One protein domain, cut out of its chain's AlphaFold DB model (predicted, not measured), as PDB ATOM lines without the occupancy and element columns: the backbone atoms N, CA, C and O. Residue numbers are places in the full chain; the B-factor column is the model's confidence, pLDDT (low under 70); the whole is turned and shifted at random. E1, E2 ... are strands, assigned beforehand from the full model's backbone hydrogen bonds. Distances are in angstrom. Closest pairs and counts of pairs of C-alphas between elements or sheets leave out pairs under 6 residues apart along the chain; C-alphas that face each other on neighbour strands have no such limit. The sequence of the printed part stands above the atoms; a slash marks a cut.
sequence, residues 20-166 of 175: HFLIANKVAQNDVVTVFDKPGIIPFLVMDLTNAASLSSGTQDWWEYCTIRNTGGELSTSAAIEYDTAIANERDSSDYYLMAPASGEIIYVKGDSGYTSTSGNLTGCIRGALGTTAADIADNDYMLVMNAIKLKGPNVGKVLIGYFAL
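Overview. This is residues 20 to 166 of the 175 residues of an uncharacterized protein of Euryarchaeota archaeon ADurb.BinA087 (UniProt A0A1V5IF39). The domain is a long, loosely built sandwich of two sheets that are only partly face to face: a large twisted sheet with the bent strand E9 in its middle, and the small sheet E1 E10 E3 over one end of it, beside E2 and parts of E4 and E9. Toward the other end lie the short strand pairs E6 with E7 and E5 with E8, while the loop of residues 50 to 62 reaches far out beyond the small sheet. The printed part has 147 residues with no named helix and ten named strands, E1 to E10 in chain order; it is all strand, though named strands hold 66 residues, under half. The large sheet is branched, its neighbour pairs antiparallel; the small one has the order E1, E10, E3, all antiparallel. The whole is compact by its radius of gyration of the C-alphas, 16.1 A, yet elongated, spanning 55 by 29 by 24 A.

Along the chain. In the large sheet, E9 is the longest strand by residues, 142 to 151, 18.4 A from C-alpha 142 at (59.332, -85.353, 43.028). E4 is residues 63 to 70, 21.9 A; E2 is 31 to 34, E5 80 to 84, E6 96 to 100, E7 105 to 109 and E8 120 to 123. In the small sheet, E1 is residues 20 to 26, 18.7 A, from C-alpha 20 at (39.196, -67.604, 43.155); E3 is 41 to 49, 20.5 A; E10 is 157 to 165, 24.1 A, with C-alpha 165 at (46.186, -68.008, 45.394).

Arrangement. E9 bends by 102 degrees at residue 147. E2 and E6 lie on one side of it, with N 33 and O 149 2.8 A apart and N 144 and O 99 2.8 A apart; E4 lies on the other side, with N 145 and O 66 at 2.8 A. E6 and E7 form a hairpin, N 98 to O 107 2.8 A. E5 and E8 are antiparallel, N 122 to O 81 2.8 A, and E4 and E5 meet only at a point, C-alphas 70 and 83 being 4.4 A apart. In the strongly twisted small sheet, N 26 and O 157 of E1 and E10 are 2.8 A apart, and N 49 and O 158 of E3 and E10 2.8 A; E3 bends by 69 degrees at residue 44. The sheets make a sandwich, two sheets face to face, with their best planes 28 degrees apart. E3 with E10, E4 with E9, E5 with E8 and E6 with E7 make a jelly roll, four nested antiparallel pairs.

Size, cuts and confidence. The C-alphas farthest apart, of Ser 54 and Thr 77, are 54.7 A apart. The printed part has no cut. The links E3 to E4, E5 to E6 and E8 to E9 are long. Mean pLDDT of the printed part is 91.4; residues 50 to 58 are under 70.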
ATOM      1  N   HIS A  20      39.308 -67.641  44.602       89.12
ATOM      2  CA  HIS A  20      39.196 -67.604  43.155       89.12
ATOM      3  C   HIS A  20      38.386 -68.793  42.658       89.12
ATOM      4  O   HIS A  20      38.463 -69.891  43.210       89.12
ATOM      5  N   PHE A  21      37.622 -68.559  41.595       88.19
ATOM      6  CA  PHE A  21      36.898 -69.591  40.870       88.19
ATOM      7  C   PHE A  21      37.206 -69.455  39.385       88.19
ATOM      8  O   PHE A  21      37.134 -68.355  38.837       88.19
ATOM      9  N   LEU A  22      37.507 -70.573  38.734       88.75
ATOM     10  CA  LEU A  22      37.666 -70.644  37.287       88.75
ATOM     11  C   LEU A  22      36.894 -71.831  36.715       88.75
ATOM     12  O   LEU A  22      36.599 -72.796  37.420       88.75
ATOM     13  N   ILE A  23      36.567 -71.751  35.427       87.81
ATOM     14  CA  ILE A  23      35.964 -72.851  34.675       87.81
ATOM     15  C   ILE A  23      36.943 -73.269  33.583       87.81
ATOM     16  O   ILE A  23      37.210 -72.503  32.659       87.81
ATOM     17  N   ALA A  24      37.440 -74.498  33.672       90.00
ATOM     18  CA  ALA A  24      38.294 -75.106  32.662       90.00
ATOM     19  C   ALA A  24      37.477 -75.981  31.700       90.00
ATOM     20  O   ALA A  24      36.406 -76.492  32.042       90.00
ATOM     21  N   ASN A  25      37.981 -76.152  30.477       89.50
ATOM     22  CA  ASN A  25      37.443 -77.108  29.516       89.50
ATOM     23  C   ASN A  25      38.321 -78.358  29.496       89.50
ATOM     24  O   ASN A  25      39.454 -78.289  29.034       89.50
ATOM     25  N   LYS A  26      37.775 -79.477  29.954       89.00
ATOM     26  CA  LYS A  26      38.418 -80.785  29.948       89.00
ATOM     27  C   LYS A  26      37.953 -81.571  28.730       89.00
ATOM     28  O   LYS A  26      36.766 -81.860  28.581       89.00
ATOM     29  N   VAL A  27      38.884 -81.877  27.842       90.56
ATOM     30  CA  VAL A  27      38.690 -82.638  26.606       90.56
ATOM     31  C   VAL A  27      39.011 -84.116  26.826       90.56
ATOM     32  O   VAL A  27      38.347 -84.969  26.240       90.56
ATOM     33  N   ALA A  28      39.983 -84.423  27.687       91.69
ATOM     34  CA  ALA A  28      40.411 -85.777  27.995       91.69
ATOM     35  C   ALA A  28      40.784 -85.966  29.475       91.69
ATOM     36  O   ALA A  28      40.948 -85.027  30.257       91.69
ATOM     37  N   GLN A  29      40.911 -87.233  29.870       91.56
ATOM     38  CA  GLN A  29      41.513 -87.595  31.148       91.56
ATOM     39  C   GLN A  29      42.995 -87.191  31.161       91.56
ATOM     40  O   GLN A  29      43.705 -87.417  30.184       91.56
ATOM     41  N   ASN A  30      43.473 -86.702  32.306       93.19
ATOM     42  CA  ASN A  30      44.816 -86.156  32.520       93.19
ATOM     43  C   ASN A  30      45.089 -84.827  31.806       93.19
ATOM     44  O   ASN A  30      46.251 -84.431  31.717       93.19
ATOM     45  N   ASP A  31      44.051 -84.123  31.350       93.81
ATOM     46  CA  ASP A  31      44.205 -82.731  30.936       93.81
ATOM     47  C   ASP A  31      44.720 -81.883  32.099       93.81
ATOM     48  O   ASP A  31      44.388 -82.111  33.268       93.81
ATOM     49  N   VAL A  32      45.533 -80.892  31.756       95.00
ATOM     50  CA  VAL A  32      46.198 -80.019  32.717       95.00
ATOM     51  C   VAL A  32      45.530 -78.658  32.707       95.00
ATOM     52  O   VAL A  32      45.208 -78.110  31.652       95.00
ATOM     53  N   VAL A  33      45.353 -78.104  33.898       94.56
ATOM     54  CA  VAL A  33      44.950 -76.719  34.098       94.56
ATOM     55  C   VAL A  33      46.096 -75.997  34.785       94.56
ATOM     56  O   VAL A  33      46.396 -76.287  35.943       94.56
ATOM     57  N   THR A  34      46.700 -75.046  34.075       94.19
ATOM     58  CA  THR A  34      47.744 -74.164  34.607       94.19
ATOM     59  C   THR A  34      47.186 -72.759  34.799       94.19
ATOM     60  O   THR A  34      46.555 -72.202  33.898       94.19
ATOM     61  N   VAL A  35      47.406 -72.186  35.980       91.75
ATOM     62  CA  VAL A  35      46.968 -70.838  36.360       91.75
ATOM     63  C   VAL A  35      48.167 -69.894  36.268       91.75
ATOM     64  O   VAL A  35      48.858 -69.656  37.251       91.75
ATOM     65  N   PHE A  36      48.429 -69.384  35.063       87.06
ATOM     66  CA  PHE A  36      49.623 -68.585  34.739       87.06
ATOM     67  C   PHE A  36      49.640 -67.169  35.348       87.06
ATOM     68  O   PHE A  36      50.661 -66.493  35.341       87.06
ATOM     69  N   ASP A  37      48.512 -66.674  35.862       87.44
ATOM     70  CA  ASP A  37      48.437 -65.363  36.517       87.44
ATOM     71  C   ASP A  37      48.742 -65.424  38.021       87.44
ATOM     72  O   ASP A  37      48.650 -64.397  38.708       87.44
ATOM     73  N   LYS A  38      49.071 -66.617  38.542       91.06
ATOM     74  CA  LYS A  38      49.435 -66.845  39.941       91.06
ATOM     75  C   LYS A  38      50.653 -67.759  40.066       91.06
ATOM     76  O   LYS A  38      50.697 -68.805  39.425       91.06
ATOM     77  N   PRO A  39      51.587 -67.445  40.980       93.94
ATOM     78  CA  PRO A  39      52.776 -68.266  41.195       93.94
ATOM     79  C   PRO A  39      52.435 -69.641  41.784       93.94
ATOM     80  O   PRO A  39      53.190 -70.598  41.650       93.94
ATOM     81  N   GLY A  40      51.290 -69.777  42.447       94.88
ATOM     82  CA  GLY A  40      50.792 -71.060  42.915       94.88
ATOM     83  C   GLY A  40      49.367 -70.959  43.425       94.88
ATOM     84  O   GLY A  40      48.873 -69.874  43.748       94.88
ATOM     85  N   ILE A  41      48.703 -72.105  43.485       94.31
ATOM     86  CA  ILE A  41      47.320 -72.238  43.921       94.31
ATOM     87  C   ILE A  41      47.204 -73.352  44.959       94.31
ATOM     88  O   ILE A  41      47.965 -74.311  44.940       94.31
ATOM     89  N   ILE A  42      46.223 -73.237  45.850       94.06
ATOM     90  CA  ILE A  42      45.760 -74.318  46.721       94.06
ATOM     91  C   ILE A  42      44.293 -74.581  46.369       94.06
ATOM     92  O   ILE A  42      43.415 -73.841  46.834       94.06
ATOM     93  N   PRO A  43      43.996 -75.589  45.530       94.44
ATOM     94  CA  PRO A  43      42.626 -75.949  45.202       94.44
ATOM     95  C   PRO A  43      41.905 -76.505  46.431       94.44
ATOM     96  O   PRO A  43      42.366 -77.451  47.068       94.44
ATOM     97  N   PHE A  44      40.744 -75.938  46.748       91.88
ATOM     98  CA  PHE A  44      39.818 -76.465  47.757       91.88
ATOM     99  C   PHE A  44      38.581 -77.108  47.114       91.88
ATOM    100  O   PHE A  44      37.788 -77.756  47.796       91.88
ATOM    101  N   LEU A  45      38.400 -76.918  45.802       91.12
ATOM    102  CA  LEU A  45      37.288 -77.451  45.030       91.12
ATOM    103  C   LEU A  45      37.745 -77.765  43.604       91.12
ATOM    104  O   LEU A  45      38.254 -76.884  42.922       91.12
ATOM    105  N   VAL A  46      37.495 -78.986  43.138       93.06
ATOM    106  CA  VAL A  46      37.595 -79.365  41.722       93.06
ATOM    107  C   VAL A  46      36.379 -80.227  41.412       93.06
ATOM    108  O   VAL A  46      36.193 -81.288  42.009       93.06
ATOM    109  N   MET A  47      35.494 -79.729  40.556       90.56
ATOM    110  CA  MET A  47      34.176 -80.318  40.335       90.56
ATOM    111  C   MET A  47      33.841 -80.356  38.850       90.56
ATOM    112  O   MET A  47      33.823 -79.319  38.190       90.56
ATOM    113  N   ASP A  48      33.499 -81.537  38.351       86.12
ATOM    114  CA  ASP A  48      32.886 -81.700  37.042       86.12
ATOM    115  C   ASP A  48      31.492 -81.064  37.056       86.12
ATOM    116  O   ASP A  48      30.610 -81.459  37.824       86.12
ATOM    117  N   LEU A  49      31.274 -80.085  36.183       79.19
ATOM    118  CA  LEU A  49      29.956 -79.535  35.901       79.19
ATOM    119  C   LEU A  49      29.337 -80.401  34.803       79.19
ATOM    120  O   LEU A  49      29.850 -80.465  33.685       79.19
ATOM    121  N   THR A  50      28.267 -81.119  35.131       66.62
ATOM    122  CA  THR A  50      27.733 -82.200  34.297       66.62
ATOM    123  C   THR A  50      27.430 -81.775  32.853       66.62
ATOM    124  O   THR A  50      26.911 -80.696  32.566       66.62
ATOM    125  N   ASN A  51      27.768 -82.705  31.966       54.81
ATOM    126  CA  ASN A  51      27.766 -82.701  30.509       54.81
ATOM    127  C   ASN A  51      26.374 -82.477  29.858       54.81
ATOM    128  O   ASN A  51      25.400 -83.128  30.222       54.81
ATOM    129  N   ALA A  52      26.327 -81.586  28.860       49.09
ATOM    130  CA  ALA A  52      25.429 -81.475  27.690       49.09
ATOM    131  C   ALA A  52      23.884 -81.602  27.774       49.09
ATOM    132  O   ALA A  52      23.237 -81.257  26.786       49.09
ATOM    133  N   ALA A  53      23.245 -82.020  28.869       43.09
ATOM    134  CA  ALA A  53      21.779 -82.059  28.954       43.09
ATOM    135  C   ALA A  53      21.287 -81.938  30.403       43.09
ATOM    136  O   ALA A  53      21.305 -82.903  31.156       43.09
ATOM    137  N   SER A  54      20.858 -80.729  30.776       45.19
ATOM    138  CA  SER A  54      19.981 -80.380  31.902       45.19
ATOM    139  C   SER A  54      19.686 -81.475  32.937       45.19
ATOM    140  O   SER A  54      18.595 -82.018  32.905       45.19
ATOM    141  N   LEU A  55      20.584 -81.732  33.891       44.78
ATOM    142  CA  LEU A  55      20.253 -82.124  35.270       44.78
ATOM    143  C   LEU A  55      21.497 -81.866  36.139       44.78
ATOM    144  O   LEU A  55      22.569 -82.419  35.918       44.78
ATOM    145  N   SER A  56      21.357 -80.950  37.092       50.53
ATOM    146  CA  SER A  56      22.418 -80.445  37.962       50.53
ATOM    147  C   SER A  56      22.851 -81.484  39.002       50.53
ATOM    148  O   SER A  56      22.198 -81.623  40.038       50.53
ATOM    149  N   SER A  57      23.973 -82.164  38.772       58.53
ATOM    150  CA  SER A  57      24.728 -82.825  39.843       58.53
ATOM    151  C   SER A  57      26.222 -82.671  39.573       58.53
ATOM    152  O   SER A  57      26.798 -83.397  38.761       58.53
ATOM    153  N   GLY A  58      26.842 -81.684  40.216       67.50
ATOM    154  CA  GLY A  58      28.290 -81.549  40.182       67.50
ATOM    155  C   GLY A  58      28.938 -82.712  40.930       67.50
ATOM    156  O   GLY A  58      28.556 -82.997  42.065       67.50
ATOM    157  N   THR A  59      29.887 -83.390  40.290       82.56
ATOM    158  CA  THR A  59      30.639 -84.498  40.897       82.56
ATOM    159  C   THR A  59      32.060 -84.024  41.155       82.56
ATOM    160  O   THR A  59      32.631 -83.322  40.325       82.56
ATOM    161  N   GLN A  60      32.639 -84.367  42.304       86.19
ATOM    162  CA  GLN A  60      34.041 -84.051  42.576       86.19
ATOM    163  C   GLN A  60      34.941 -84.781  41.571       86.19
ATOM    164  O   GLN A  60      34.825 -85.998  41.423       86.19
ATOM    165  N   ASP A  61      35.832 -84.043  40.908       88.62
ATOM    166  CA  ASP A  61      36.860 -84.645  40.060       88.62
ATOM    167  C   ASP A  61      38.075 -85.018  40.925       88.62
ATOM    168  O   ASP A  61      38.429 -84.319  41.881       88.62
ATOM    169  N   TRP A  62      38.718 -86.133  40.587       91.31
ATOM    170  CA  TRP A  62      40.004 -86.503  41.170       91.31
ATOM    171  C   TRP A  62      41.100 -85.681  40.490       91.31
ATOM    172  O   TRP A  62      41.127 -85.569  39.264       91.31
ATOM    173  N   TRP A  63      42.020 -85.116  41.268       95.50
ATOM    174  CA  TRP A  63      43.099 -84.282  40.744       95.50
ATOM    175  C   TRP A  63      44.389 -84.467  41.542       95.50
ATOM    176  O   TRP A  63      44.371 -84.917  42.687       95.50
ATOM    177  N   GLU A  64      45.506 -84.105  40.920       96.38
ATOM    178  CA  GLU A  64      46.836 -84.035  41.533       96.38
ATOM    179  C   GLU A  64      47.584 -82.814  40.982       96.38
ATOM    180  O   GLU A  64      47.257 -82.341  39.893       96.38
ATOM    181  N   TYR A  65      48.573 -82.282  41.702       97.56
ATOM    182  CA  TYR A  65      49.478 -81.295  41.107       97.56
ATOM    183  C   TYR A  65      50.321 -81.945  40.007       97.56
ATOM    184  O   TYR A  65      50.662 -83.128  40.087       97.56
ATOM    185  N   CYS A  66      50.693 -81.160  39.000       97.00
ATOM    186  CA  CYS A  66      51.728 -81.563  38.058       97.00
ATOM    187  C   CYS A  66      53.063 -81.753  38.785       97.00
ATOM    188  O   CYS A  66      53.292 -81.174  39.848       97.00
ATOM    189  N   THR A  67      53.948 -82.576  38.228       96.88
ATOM    190  CA  THR A  67      55.198 -82.944  38.894       96.88
ATOM    191  C   THR A  67      56.401 -82.770  37.983       96.88
ATOM    192  O   THR A  67      56.329 -82.937  36.767       96.88
ATOM    193  N   ILE A  68      57.523 -82.448  38.612       96.94
ATOM    194  CA  ILE A  68      58.865 -82.578  38.047       96.94
ATOM    195  C   ILE A  68      59.704 -83.396  39.024       96.94
ATOM    196  O   ILE A  68      59.328 -83.538  40.190       96.94
ATOM    197  N   ARG A  69      60.832 -83.937  38.577       96.94
ATOM    198  CA  ARG A  69      61.699 -84.752  39.425       96.94
ATOM    199  C   ARG A  69      63.096 -84.166  39.481       96.94
ATOM    200  O   ARG A  69      63.688 -83.923  38.437       96.94
ATOM    201  N   ASN A  70      63.597 -83.945  40.689       96.00
ATOM    202  CA  ASN A  70      64.955 -83.471  40.914       96.00
ATOM    203  C   ASN A  70      65.996 -84.487  40.413       96.00
ATOM    204  O   ASN A  70      65.824 -85.692  40.625       96.00
ATOM    205  N   THR A  71      67.090 -84.001  39.830       95.12
ATOM    206  CA  THR A  71      68.231 -84.821  39.404       95.12
ATOM    207  C   THR A  71      69.516 -84.345  40.071       95.12
ATOM    208  O   THR A  71      69.862 -83.176  39.977       95.12
ATOM    209  N   GLY A  72      70.257 -85.258  40.701       86.94
ATOM    210  CA  GLY A  72      71.576 -84.985  41.289       86.94
ATOM    211  C   GLY A  72      71.581 -84.770  42.804       86.94
ATOM    212  O   GLY A  72      72.645 -84.867  43.415       86.94
ATOM    213  N   GLY A  73      70.407 -84.585  43.418       89.75
ATOM    214  CA  GLY A  73      70.269 -84.280  44.845       89.75
ATOM    215  C   GLY A  73      70.660 -82.831  45.152       89.75
ATOM    216  O   GLY A  73      71.735 -82.376  44.778       89.75
ATOM    217  N   GLU A  74      69.793 -82.099  45.846       95.12
ATOM    218  CA  GLU A  74      69.960 -80.656  46.050       95.12
ATOM    219  C   GLU A  74      70.068 -80.301  47.521       95.12
ATOM    220  O   GLU A  74      69.247 -80.711  48.342       95.12
ATOM    221  N   LEU A  75      71.060 -79.483  47.860       95.75
ATOM    222  CA  LEU A  75      71.226 -78.985  49.218       95.75
ATOM    223  C   LEU A  75      70.185 -77.906  49.506       95.75
ATOM    224  O   LEU A  75      69.784 -77.161  48.616       95.75
ATOM    225  N   SER A  76      69.800 -77.743  50.765       95.19
ATOM    226  CA  SER A  76      68.909 -76.674  51.256       95.19
ATOM    227  C   SER A  76      69.353 -75.244  50.895       95.19
ATOM    228  O   SER A  76      68.555 -74.311  50.955       95.19
ATOM    229  N   THR A  77      70.612 -75.053  50.494       95.00
ATOM    230  CA  THR A  77      71.175 -73.769  50.045       95.00
ATOM    231  C   THR A  77      71.257 -73.622  48.523       95.00
ATOM    232  O   THR A  77      71.614 -72.541  48.047       95.00
ATOM    233  N   SER A  78      70.933 -74.667  47.752       95.31
ATOM    234  CA  SER A  78      70.968 -74.640  46.288       95.31
ATOM    235  C   SER A  78      70.023 -73.569  45.739       95.31
ATOM    236  O   SER A  78      68.825 -73.560  46.028       95.31
ATOM    237  N   ALA A  79      70.572 -72.677  44.911       94.94
ATOM    238  CA  ALA A  79      69.832 -71.639  44.187       94.94
ATOM    239  C   ALA A  79      69.489 -72.046  42.740       94.94
ATOM    240  O   ALA A  79      68.886 -71.262  42.000       94.94
ATOM    241  N   ALA A  80      69.898 -73.245  42.336       96.56
ATOM    242  CA  ALA A  80      69.547 -73.881  41.079       96.56
ATOM    243  C   ALA A  80      69.168 -75.336  41.355       96.56
ATOM    244  O   ALA A  80      69.626 -75.884  42.353       96.56
ATOM    245  N   ILE A  81      68.295 -75.904  40.529       97.12
ATOM    246  CA  ILE A  81      67.830 -77.284  40.673       97.12
ATOM    247  C   ILE A  81      67.683 -77.881  39.278       97.12
ATOM    248  O   ILE A  81      66.872 -77.396  38.481       97.12
ATOM    249  N   GLU A  82      68.442 -78.931  38.989       97.06
ATOM    250  CA  GLU A  82      68.275 -79.696  37.755       97.06
ATOM    251  C   GLU A  82      67.099 -80.669  37.891       97.06
ATOM    252  O   GLU A  82      66.844 -81.227  38.961       97.06
ATOM    253  N   TYR A  83      66.343 -80.862  36.813       97.44
ATOM    254  CA  TYR A  83      65.192 -81.760  36.844       97.44
ATOM    255  C   TYR A  83      64.951 -82.489  35.525       97.44
ATOM    256  O   TYR A  83      65.342 -82.042  34.440       97.44
ATOM    257  N   ASP A  84      64.203 -83.588  35.619       97.38
ATOM    258  CA  ASP A  84      63.684 -84.363  34.499       97.38
ATOM    259  C   ASP A  84      62.224 -84.821  34.717       97.38
ATOM    260  O   ASP A  84      61.545 -84.403  35.660       97.38
ATOM    261  N   THR A  85      61.709 -85.654  33.801       94.69
ATOM    262  CA  THR A  85      60.333 -86.211  33.764       94.69
ATOM    263  C   THR A  85      59.189 -85.200  33.689       94.69
ATOM    264  O   THR A  85      58.019 -85.581  33.745       94.69
ATOM    265  N   ALA A  86      59.512 -83.924  33.504       94.56
ATOM    266  CA  ALA A  86      58.524 -82.879  33.361       94.56
ATOM    267  C   ALA A  86      57.717 -83.050  32.065       94.56
ATOM    268  O   ALA A  86      58.127 -83.739  31.129       94.56
ATOM    269  N   ILE A  87      56.579 -82.368  31.979       93.50
ATOM    270  CA  ILE A  87      55.804 -82.258  30.742       93.50
ATOM    271  C   ILE A  87      55.879 -80.810  30.259       93.50
ATOM    272  O   ILE A  87      55.829 -79.863  31.049       93.50
ATOM    273  N   ALA A  88      56.049 -80.638  28.950       93.19
ATOM    274  CA  ALA A  88      56.163 -79.326  28.332       93.19
ATOM    275  C   ALA A  88      54.897 -78.489  28.581       93.19
ATOM    276  O   ALA A  88      53.785 -78.960  28.348       93.19
ATOM    277  N   ASN A  89      55.086 -77.230  28.981       90.00
ATOM    278  CA  ASN A  89      54.028 -76.237  29.206       90.00
ATOM    279  C   ASN A  89      53.073 -76.524  30.388       90.00
ATOM    280  O   ASN A  89      52.065 -75.835  30.524       90.00
ATOM    281  N   GLU A  90      53.379 -77.483  31.275       92.88
ATOM    282  CA  GLU A  90      52.652 -77.661  32.551       92.88
ATOM    283  C   GLU A  90      53.122 -76.679  33.649       92.88
ATOM    284  O   GLU A  90      52.716 -76.807  34.796       92.88
ATOM    285  N   ARG A  91      54.004 -75.720  33.341       92.69
ATOM    286  CA  ARG A  91      54.542 -74.722  34.282       92.69
ATOM    287  C   ARG A  91      54.975 -73.459  33.543       92.69
ATOM    288  O   ARG A  91      55.193 -73.505  32.330       92.69
ATOM    289  N   ASP A  92      55.108 -72.362  34.277       92.75
ATOM    290  CA  ASP A  92      55.635 -71.106  33.748       92.75
ATOM    291  C   ASP A  92      57.139 -71.168  33.472       92.75
ATOM    292  O   ASP A  92      57.868 -71.987  34.029       92.75
ATOM    293  N   SER A  93      57.626 -70.246  32.639       95.12
ATOM    294  CA  SER A  93      59.065 -70.030  32.453       95.12
ATOM    295  C   SER A  93      59.738 -69.362  33.657       95.12
ATOM    296  O   SER A  93      60.965 -69.316  33.719       95.12
ATOM    297  N   SER A  94      58.964 -68.786  34.577       96.25
ATOM    298  CA  SER A  94      59.441 -68.097  35.778       96.25
ATOM    299  C   SER A  94      58.308 -67.915  36.786       96.25
ATOM    300  O   SER A  94      57.145 -68.137  36.476       96.25
ATOM    301  N   ASP A  95      58.663 -67.477  37.987       96.44
ATOM    302  CA  ASP A  95      57.752 -66.911  38.981       96.44
ATOM    303  C   ASP A  95      56.621 -67.853  39.408       96.44
ATOM    304  O   ASP A  95      55.465 -67.454  39.520       96.44
ATOM    305  N   TYR A  96      56.973 -69.105  39.700       97.25
ATOM    306  CA  TYR A  96      56.051 -70.107  40.229       97.25
ATOM    307  C   TYR A  96      56.625 -70.830  41.451       97.25
ATOM    308  O   TYR A  96      57.833 -70.831  41.701       97.25
ATOM    309  N   TYR A  97      55.745 -71.452  42.229       97.88
ATOM    310  CA  TYR A  97      56.104 -72.253  43.388       97.88
ATOM    311  C   TYR A  97      56.174 -73.739  43.050       97.88
ATOM    312  O   TYR A  97      55.339 -74.290  42.326       97.88
ATOM    313  N   LEU A  98      57.145 -74.397  43.666       97.81
ATOM    314  CA  LEU A  98      57.215 -75.837  43.816       97.81
ATOM    315  C   LEU A  98      56.977 -76.217  45.276       97.81
ATOM    316  O   LEU A  98      57.376 -75.479  46.172       97.81
ATOM    317  N   MET A  99      56.407 -77.393  45.518       97.69
ATOM    318  CA  MET A  99      56.409 -78.030  46.836       97.69
ATOM    319  C   MET A  99      57.213 -79.325  46.776       97.69
ATOM    320  O   MET A  99      56.889 -80.197  45.975       97.69
ATOM    321  N   ALA A 100      58.216 -79.474  47.638       96.81
ATOM    322  CA  ALA A 100      58.921 -80.733  47.859       96.81
ATOM    323  C   ALA A 100      58.154 -81.557  48.917       96.81
ATOM    324  O   ALA A 100      58.225 -81.238  50.105       96.81
ATOM    325  N   PRO A 101      57.399 -82.612  48.548       94.62
ATOM    326  CA  PRO A 101      56.482 -83.283  49.475       94.62
ATOM    327  C   PRO A 101      57.185 -84.022  50.611       94.62
ATOM    328  O   PRO A 101      56.601 -84.191  51.677       94.62
ATOM    329  N   ALA A 102      58.426 -84.469  50.388       91.81
ATOM    330  CA  ALA A 102      59.202 -85.201  51.383       91.81
ATOM    331  C   ALA A 102      59.510 -84.349  52.627       91.81
ATOM    332  O   ALA A 102      59.505 -84.867  53.743       91.81
ATOM    333  N   SER A 103      59.741 -83.047  52.440       92.56
ATOM    334  CA  SER A 103      60.057 -82.093  53.511       92.56
ATOM    335  C   SER A 103      58.912 -81.130  53.834       92.56
ATOM    336  O   SER A 103      58.894 -80.546  54.915       92.56
ATOM    337  N   GLY A 104      57.965 -80.946  52.911       93.06
ATOM    338  CA  GLY A 104      56.966 -79.879  52.973       93.06
ATOM    339  C   GLY A 104      57.524 -78.495  52.618       93.06
ATOM    340  O   GLY A 104      56.829 -77.498  52.806       93.06
ATOM    341  N   GLU A 105      58.761 -78.413  52.121       95.94
ATOM    342  CA  GLU A 105      59.355 -77.153  51.680       95.94
ATOM    343  C   GLU A 105      58.613 -76.596  50.459       95.94
ATOM    344  O   GLU A 105      58.324 -77.327  49.510       95.94
ATOM    345  N   ILE A 106      58.377 -75.283  50.458       97.38
ATOM    346  CA  ILE A 106      57.968 -74.539  49.269       97.38
ATOM    347  C   ILE A 106      59.178 -73.792  48.711       97.38
ATOM    348  O   ILE A 106      59.929 -73.146  49.438       97.38
ATOM    349  N   ILE A 107      59.353 -73.866  47.398       97.88
ATOM    350  CA  ILE A 107      60.469 -73.271  46.667       97.88
ATOM    351  C   ILE A 107      59.887 -72.318  45.640       97.88
ATOM    352  O   ILE A 107      59.041 -72.713  44.844       97.88
ATOM    353  N   TYR A 108      60.340 -71.072  45.628       97.88
ATOM    354  CA  TYR A 108      59.976 -70.136  44.568       97.88
ATOM    355  C   TYR A 108      61.016 -70.162  43.455       97.88
ATOM    356  O   TYR A 108      62.204 -69.974  43.719       97.88
ATOM    357  N   VAL A 109      60.576 -70.364  42.220       97.88
ATOM    358  CA  VAL A 109      61.419 -70.434  41.028       97.88
ATOM    359  C   VAL A 109      61.376 -69.096  40.303       97.88
ATOM    360  O   VAL A 109      60.302 -68.620  39.963       97.88
ATOM    361  N   LYS A 110      62.539 -68.500  40.013       97.50
ATOM    362  CA  LYS A 110      62.633 -67.240  39.247       97.50
ATOM    363  C   LYS A 110      62.885 -67.433  37.760       97.50
ATOM    364  O   LYS A 110      62.711 -66.503  36.982       97.50
ATOM    365  N   GLY A 111      63.331 -68.614  37.361       97.62
ATOM    366  CA  GLY A 111      63.551 -68.935  35.963       97.62
ATOM    367  C   GLY A 111      63.658 -70.431  35.759       97.62
ATOM    368  O   GLY A 111      64.343 -71.109  36.521       97.62
ATOM    369  N   ASP A 112      63.014 -70.923  34.714       97.62
ATOM    370  CA  ASP A 112      63.057 -72.304  34.265       97.62
ATOM    371  C   ASP A 112      63.459 -72.339  32.786       97.62
ATOM    372  O   ASP A 112      62.697 -71.960  31.892       97.62
ATOM    373  N   SER A 113      64.673 -72.820  32.513       96.50
ATOM    374  CA  SER A 113      65.185 -72.925  31.144       96.50
ATOM    375  C   SER A 113      64.537 -74.051  30.333       96.50
ATOM    376  O   SER A 113      64.718 -74.108  29.118       96.50
ATOM    377  N   GLY A 114      63.840 -74.979  30.991       96.38
ATOM    378  CA  GLY A 114      63.269 -76.181  30.393       96.38
ATOM    379  C   GLY A 114      61.745 -76.208  30.372       96.38
ATOM    380  O   GLY A 114      61.195 -77.278  30.137       96.38
ATOM    381  N   TYR A 115      61.048 -75.087  30.595       95.12
ATOM    382  CA  TYR A 115      59.579 -75.047  30.725       95.12
ATOM    383  C   TYR A 115      58.814 -75.693  29.543       95.12
ATOM    384  O   TYR A 115      57.749 -76.287  29.727       95.12
ATOM    385  N   THR A 116      59.383 -75.669  28.330       95.69
ATOM    386  CA  THR A 116      58.842 -76.331  27.120       95.69
ATOM    387  C   THR A 116      59.431 -77.722  26.848       95.69
ATOM    388  O   THR A 116      59.311 -78.237  25.736       95.69
ATOM    389  N   SER A 117      60.121 -78.318  27.814       96.44
ATOM    390  CA  SER A 117      60.874 -79.569  27.697       96.44
ATOM    391  C   SER A 117      60.560 -80.514  28.863       96.44
ATOM    392  O   SER A 117      59.897 -80.147  29.840       96.44
ATOM    393  N   THR A 118      61.036 -81.753  28.747       96.69
ATOM    394  CA  THR A 118      60.926 -82.787  29.787       96.69
ATOM    395  C   THR A 118      62.037 -82.722  30.829       96.69
ATOM    396  O   THR A 118      61.976 -83.425  31.832       96.69
ATOM    397  N   SER A 119      63.062 -81.909  30.589       97.00
ATOM    398  CA  SER A 119      64.167 -81.652  31.509       97.00
ATOM    399  C   SER A 119      64.646 -80.212  31.380       97.00
ATOM    400  O   SER A 119      64.439 -79.565  30.346       97.00
ATOM    401  N   GLY A 120      65.288 -79.712  32.430       96.88
ATOM    402  CA  GLY A 120      65.763 -78.340  32.479       96.88
ATOM    403  C   GLY A 120      66.497 -78.009  33.764       96.88
ATOM    404  O   GLY A 120      66.800 -78.884  34.573       96.88
ATOM    405  N   ASN A 121      66.771 -76.718  33.928       97.06
ATOM    406  CA  ASN A 121      67.368 -76.179  35.133       97.06
ATOM    407  C   ASN A 121      66.510 -75.031  35.662       97.06
ATOM    408  O   ASN A 121      66.190 -74.082  34.936       97.06
ATOM    409  N   LEU A 122      66.167 -75.126  36.940       97.50
ATOM    410  CA  LEU A 122      65.561 -74.048  37.701       97.50
ATOM    411  C   LEU A 122      66.670 -73.134  38.197       97.50
ATOM    412  O   LEU A 122      67.732 -73.593  38.604       97.50
ATOM    413  N   THR A 123      66.438 -71.831  38.171       97.44
ATOM    414  CA  THR A 123      67.438 -70.827  38.527       97.44
ATOM    415  C   THR A 123      66.842 -69.751  39.420       97.44
ATOM    416  O   THR A 123      65.650 -69.436  39.359       97.44
ATOM    417  N   GLY A 124      67.691 -69.182  40.275       96.44
ATOM    418  CA  GLY A 124      67.283 -68.147  41.222       96.44
ATOM    419  C   GLY A 124      66.273 -68.647  42.254       96.44
ATOM    420  O   GLY A 124      65.449 -67.855  42.713       96.44
ATOM    421  N   CYS A 125      66.327 -69.938  42.596       96.88
ATOM    422  CA  CYS A 125      65.415 -70.569  43.539       96.88
ATOM    423  C   CYS A 125      65.517 -69.909  44.918       96.88
ATOM    424  O   CYS A 125      66.605 -69.801  45.488       96.88
ATOM    425  N   ILE A 126      64.380 -69.492  45.474       97.12
ATOM    426  CA  ILE A 126      64.272 -69.088  46.877       97.12
ATOM    427  C   ILE A 126      63.739 -70.290  47.650       97.12
ATOM    428  O   ILE A 126      62.574 -70.663  47.514       97.12
ATOM    429  N   ARG A 127      64.632 -70.898  48.428       96.38
ATOM    430  CA  ARG A 127      64.377 -72.047  49.302       96.38
ATOM    431  C   ARG A 127      63.656 -71.610  50.576       96.38
ATOM    432  O   ARG A 127      63.856 -70.480  51.027       96.38
ATOM    433  N   GLY A 128      62.828 -72.483  51.145       94.94
ATOM    434  CA  GLY A 128      62.024 -72.158  52.332       94.94
ATOM    435  C   GLY A 128      61.068 -70.975  52.121       94.94
ATOM    436  O   GLY A 128      60.884 -70.130  53.000       94.94
ATOM    437  N   ALA A 129      60.500 -70.855  50.923       96.00
ATOM    438  CA  ALA A 129      59.552 -69.800  50.614       96.00
ATOM    439  C   ALA A 129      58.283 -69.931  51.468       96.00
ATOM    440  O   ALA A 129      57.948 -70.995  51.999       96.00
ATOM    441  N   LEU A 130      57.568 -68.818  51.592       93.38
ATOM    442  CA  LEU A 130      56.297 -68.710  52.298       93.38
ATOM    443  C   LEU A 130      56.346 -69.056  53.799       93.38
ATOM    444  O   LEU A 130      55.311 -69.347  54.401       93.38
ATOM    445  N   GLY A 131      57.541 -69.010  54.401       90.31
ATOM    446  CA  GLY A 131      57.765 -69.356  55.809       90.31
ATOM    447  C   GLY A 131      58.092 -70.831  56.050       90.31
ATOM    448  O   GLY A 131      58.243 -71.244  57.198       90.31
ATOM    449  N   THR A 132      58.216 -71.636  54.990       94.88
ATOM    450  CA  THR A 132      58.640 -73.038  55.111       94.88
ATOM    451  C   THR A 132      60.141 -73.162  55.400       94.88
ATOM    452  O   THR A 132      60.922 -72.236  55.188       94.88
ATOM    453  N   THR A 133      60.572 -74.319  55.902       94.94
ATOM    454  CA  THR A 133      61.989 -74.578  56.196       94.94
ATOM    455  C   THR A 133      62.653 -75.241  54.998       94.94
ATOM    456  O   THR A 133      62.180 -76.276  54.533       94.94
ATOM    457  N   ALA A 134      63.767 -74.677  54.530       96.12
ATOM    458  CA  ALA A 134      64.570 -75.295  53.481       96.12
ATOM    459  C   ALA A 134      65.166 -76.633  53.947       96.12
ATOM    460  O   ALA A 134      65.720 -76.715  55.046       96.12
ATOM    461  N   ALA A 135      65.086 -77.663  53.107       96.25
ATOM    462  CA  ALA A 135      65.616 -78.993  53.391       96.25
ATOM    463  C   ALA A 135      66.399 -79.538  52.194       96.25
ATOM    464  O   ALA A 135      66.230 -79.086  51.064       96.25
ATOM    465  N   ASP A 136      67.274 -80.508  52.426       96.56
ATOM    466  CA  ASP A 136      67.914 -81.202  51.311       96.56
ATOM    467  C   ASP A 136      66.857 -82.033  50.561       96.56
ATOM    468  O   ASP A 136      65.975 -82.637  51.177       96.56
ATOM    469  N   ILE A 137      66.932 -82.038  49.232       96.19
ATOM    470  CA  ILE A 137      66.039 -82.779  48.335       96.19
ATOM    471  C   ILE A 137      66.845 -83.944  47.779       96.19
ATOM    472  O   ILE A 137      67.902 -83.730  47.179       96.19
ATOM    473  N   ALA A 138      66.382 -85.178  47.972       96.75
ATOM    474  CA  ALA A 138      67.125 -86.327  47.484       96.75
ATOM    475  C   ALA A 138      67.088 -86.396  45.950       96.75
ATOM    476  O   ALA A 138      66.242 -85.802  45.274       96.75
ATOM    477  N   ASP A 139      68.039 -87.131  45.380       96.88
ATOM    478  CA  ASP A 139      67.976 -87.478  43.964       96.88
ATOM    479  C   ASP A 139      66.704 -88.293  43.683       96.88
ATOM    480  O   ASP A 139      66.350 -89.187  44.452       96.88
ATOM    481  N   ASN A 140      66.040 -88.007  42.564       96.38
ATOM    482  CA  ASN A 140      64.754 -88.582  42.162       96.38
ATOM    483  C   ASN A 140      63.535 -88.219  43.029       96.38
ATOM    484  O   ASN A 140      62.455 -88.772  42.788       96.38
ATOM    485  N   ASP A 141      63.650 -87.286  43.978       96.81
ATOM    486  CA  ASP A 141      62.473 -86.764  44.673       96.81
ATOM    487  C   ASP A 141      61.608 -85.928  43.718       96.81
ATOM    488  O   ASP A 141      62.093 -85.084  42.956       96.81
ATOM    489  N   TYR A 142      60.295 -86.161  43.767       96.44
ATOM    490  CA  TYR A 142      59.332 -85.353  43.028       96.44
ATOM    491  C   TYR A 142      59.091 -84.018  43.724       96.44
ATOM    492  O   TYR A 142      59.005 -83.941  44.947       96.44
ATOM    493  N   MET A 143      58.883 -82.985  42.921       97.31
ATOM    494  CA  MET A 143      58.398 -81.681  43.349       97.31
ATOM    495  C   MET A 143      57.091 -81.378  42.620       97.31
ATOM    496  O   MET A 143      56.944 -81.670  41.432       97.31
ATOM    497  N   LEU A 144      56.131 -80.810  43.342       97.94
ATOM    498  CA  LEU A 144      54.806 -80.476  42.833       97.94
ATOM    499  C   LEU A 144      54.818 -79.059  42.270       97.94
ATOM    500  O   LEU A 144      55.156 -78.127  42.993       97.94
ATOM    501  N   VAL A 145      54.408 -78.891  41.018       97.62
ATOM    502  CA  VAL A 145      54.205 -77.588  40.380       97.62
ATOM    503  C   VAL A 145      52.911 -76.984  40.905       97.62
ATOM    504  O   VAL A 145      51.819 -77.422  40.556       97.62
ATOM    505  N   MET A 146      53.018 -75.980  41.772       97.19
ATOM    506  CA  MET A 146      51.875 -75.524  42.563       97.19
ATOM    507  C   MET A 146      50.876 -74.668  41.783       97.19
ATOM    508  O   MET A 146      49.787 -74.425  42.291       97.19
ATOM    509  N   ASN A 147      51.200 -74.198  40.576       95.31
ATOM    510  CA  ASN A 147      50.261 -73.469  39.716       95.31
ATOM    511  C   ASN A 147      49.604 -74.346  38.638       95.31
ATOM    512  O   ASN A 147      48.834 -73.828  37.827       95.31
ATOM    513  N   ALA A 148      49.862 -75.657  38.640       96.00
ATOM    514  CA  ALA A 148      49.338 -76.577  37.642       96.00
ATOM    515  C   ALA A 148      48.771 -77.850  38.266       96.00
ATOM    516  O   ALA A 148      49.409 -78.514  39.084       96.00
ATOM    517  N   ILE A 149      47.561 -78.214  37.844       97.06
ATOM    518  CA  ILE A 149      46.890 -79.436  38.286       97.06
ATOM    519  C   ILE A 149      46.488 -80.307  37.105       97.06
ATOM    520  O   ILE A 149      46.098 -79.819  36.045       97.06
ATOM    521  N   LYS A 150      46.529 -81.615  37.322       96.00
ATOM    522  CA  LYS A 150      46.128 -82.653  36.381       96.00
ATOM    523  C   LYS A 150      44.760 -83.197  36.771       96.00
ATOM    524  O   LYS A 150      44.565 -83.644  37.901       96.00
ATOM    525  N   LEU A 151      43.817 -83.181  35.833       94.94
ATOM    526  CA  LEU A 151      42.437 -83.626  36.027       94.94
ATOM    527  C   LEU A 151      42.321 -85.119  35.717       94.94
ATOM    528  O   LEU A 151      42.273 -85.544  34.561       94.94
ATOM    529  N   LYS A 152      42.321 -85.943  36.760       94.56
ATOM    530  CA  LYS A 152      42.507 -87.394  36.665       94.56
ATOM    531  C   LYS A 152      41.216 -88.170  36.463       94.56
ATOM    532  O   LYS A 152      41.286 -89.329  36.049       94.56
ATOM    533  N   GLY A 153      40.051 -87.600  36.762       89.75
ATOM    534  CA  GLY A 153      38.790 -88.297  36.535       89.75
ATOM    535  C   GLY A 153      38.512 -88.519  35.046       89.75
ATOM    536  O   GLY A 153      39.040 -87.803  34.194       89.75
ATOM    537  N   PRO A 154      37.681 -89.509  34.702       88.88
ATOM    538  CA  PRO A 154      37.382 -89.848  33.311       88.88
ATOM    539  C   PRO A 154      36.353 -88.914  32.654       88.88
ATOM    540  O   PRO A 154      36.204 -88.941  31.435       88.88
ATOM    541  N   ASN A 155      35.620 -88.116  33.436       87.25
ATOM    542  CA  ASN A 155      34.595 -87.219  32.907       87.25
ATOM    543  C   ASN A 155      35.229 -86.093  32.085       87.25
ATOM    544  O   ASN A 155      36.278 -85.567  32.453       87.25
ATOM    545  N   VAL A 156      34.562 -85.707  31.000       86.62
ATOM    546  CA  VAL A 156      34.949 -84.595  30.120       86.62
ATOM    547  C   VAL A 156      33.863 -83.520  30.138       86.62
ATOM    548  O   VAL A 156      32.702 -83.806  30.447       86.62
ATOM    549  N   GLY A 157      34.215 -82.287  29.784       83.94
ATOM    550  CA  GLY A 157      33.297 -81.152  29.771       83.94
ATOM    551  C   GLY A 157      33.858 -79.942  30.506       83.94
ATOM    552  O   GLY A 157      35.005 -79.551  30.298       83.94
ATOM    553  N   LYS A 158      33.030 -79.297  31.328       86.00
ATOM    554  CA  LYS A 158      33.445 -78.136  32.120       86.00
ATOM    555  C   LYS A 158      33.807 -78.566  33.531       86.00
ATOM    556  O   LYS A 158      33.071 -79.334  34.138       86.00
ATOM    557  N   VAL A 159      34.897 -78.020  34.056       89.12
ATOM    558  CA  VAL A 159      35.339 -78.264  35.432       89.12
ATOM    559  C   VAL A 159      35.420 -76.932  36.163       89.12
ATOM    560  O   VAL A 159      36.103 -76.018  35.703       89.12
ATOM    561  N   LEU A 160      34.699 -76.809  37.275       89.38
ATOM    562  CA  LEU A 160      34.801 -75.684  38.201       89.38
ATOM    563  C   LEU A 160      35.950 -75.946  39.170       89.38
ATOM    564  O   LEU A 160      35.952 -76.962  39.866       89.38
ATOM    565  N   ILE A 161      36.889 -75.009  39.249       92.31
ATOM    566  CA  ILE A 161      38.016 -75.068  40.178       92.31
ATOM    567  C   ILE A 161      37.929 -73.866  41.111       92.31
ATOM    568  O   ILE A 161      37.921 -72.725  40.654       92.31
ATOM    569  N   GLY A 162      37.843 -74.133  42.412       93.06
ATOM    570  CA  GLY A 162      37.947 -73.142  43.478       93.06
ATOM    571  C   GLY A 162      39.298 -73.264  44.173       93.06
ATOM    572  O   GLY A 162      39.681 -74.366  44.576       93.06
ATOM    573  N   TYR A 163      40.024 -72.156  44.310       93.75
ATOM    574  CA  TYR A 163      41.371 -72.152  44.882       93.75
ATOM    575  C   TYR A 163      41.695 -70.883  45.678       93.75
ATOM    576  O   TYR A 163      41.113 -69.816  45.464       93.75
ATOM    577  N   PHE A 164      42.657 -71.012  46.591       92.00
ATOM    578  CA  PHE A 164      43.383 -69.881  47.168       92.00
ATOM    579  C   PHE A 164      44.646 -69.629  46.352       92.00
ATOM    580  O   PHE A 164      45.366 -70.573  46.036       92.00
ATOM    581  N   ALA A 165      44.920 -68.374  46.013       91.12
ATOM    582  CA  ALA A 165      46.186 -68.008  45.394       91.12
ATOM    583  C   ALA A 165      47.283 -67.859  46.455       91.12
ATOM    584  O   ALA A 165      47.056 -67.245  47.500       91.12
ATOM    585  N   LEU A 166      48.470 -68.390  46.165       91.44
ATOM    586  CA  LEU A 166      49.664 -68.113  46.954       91.44
ATOM    587  C   LEU A 166      50.171 -66.683  46.680       91.44
ATOM    588  O   LEU A 166      49.953 -66.168  45.581       91.44
TER     589      LEU A 166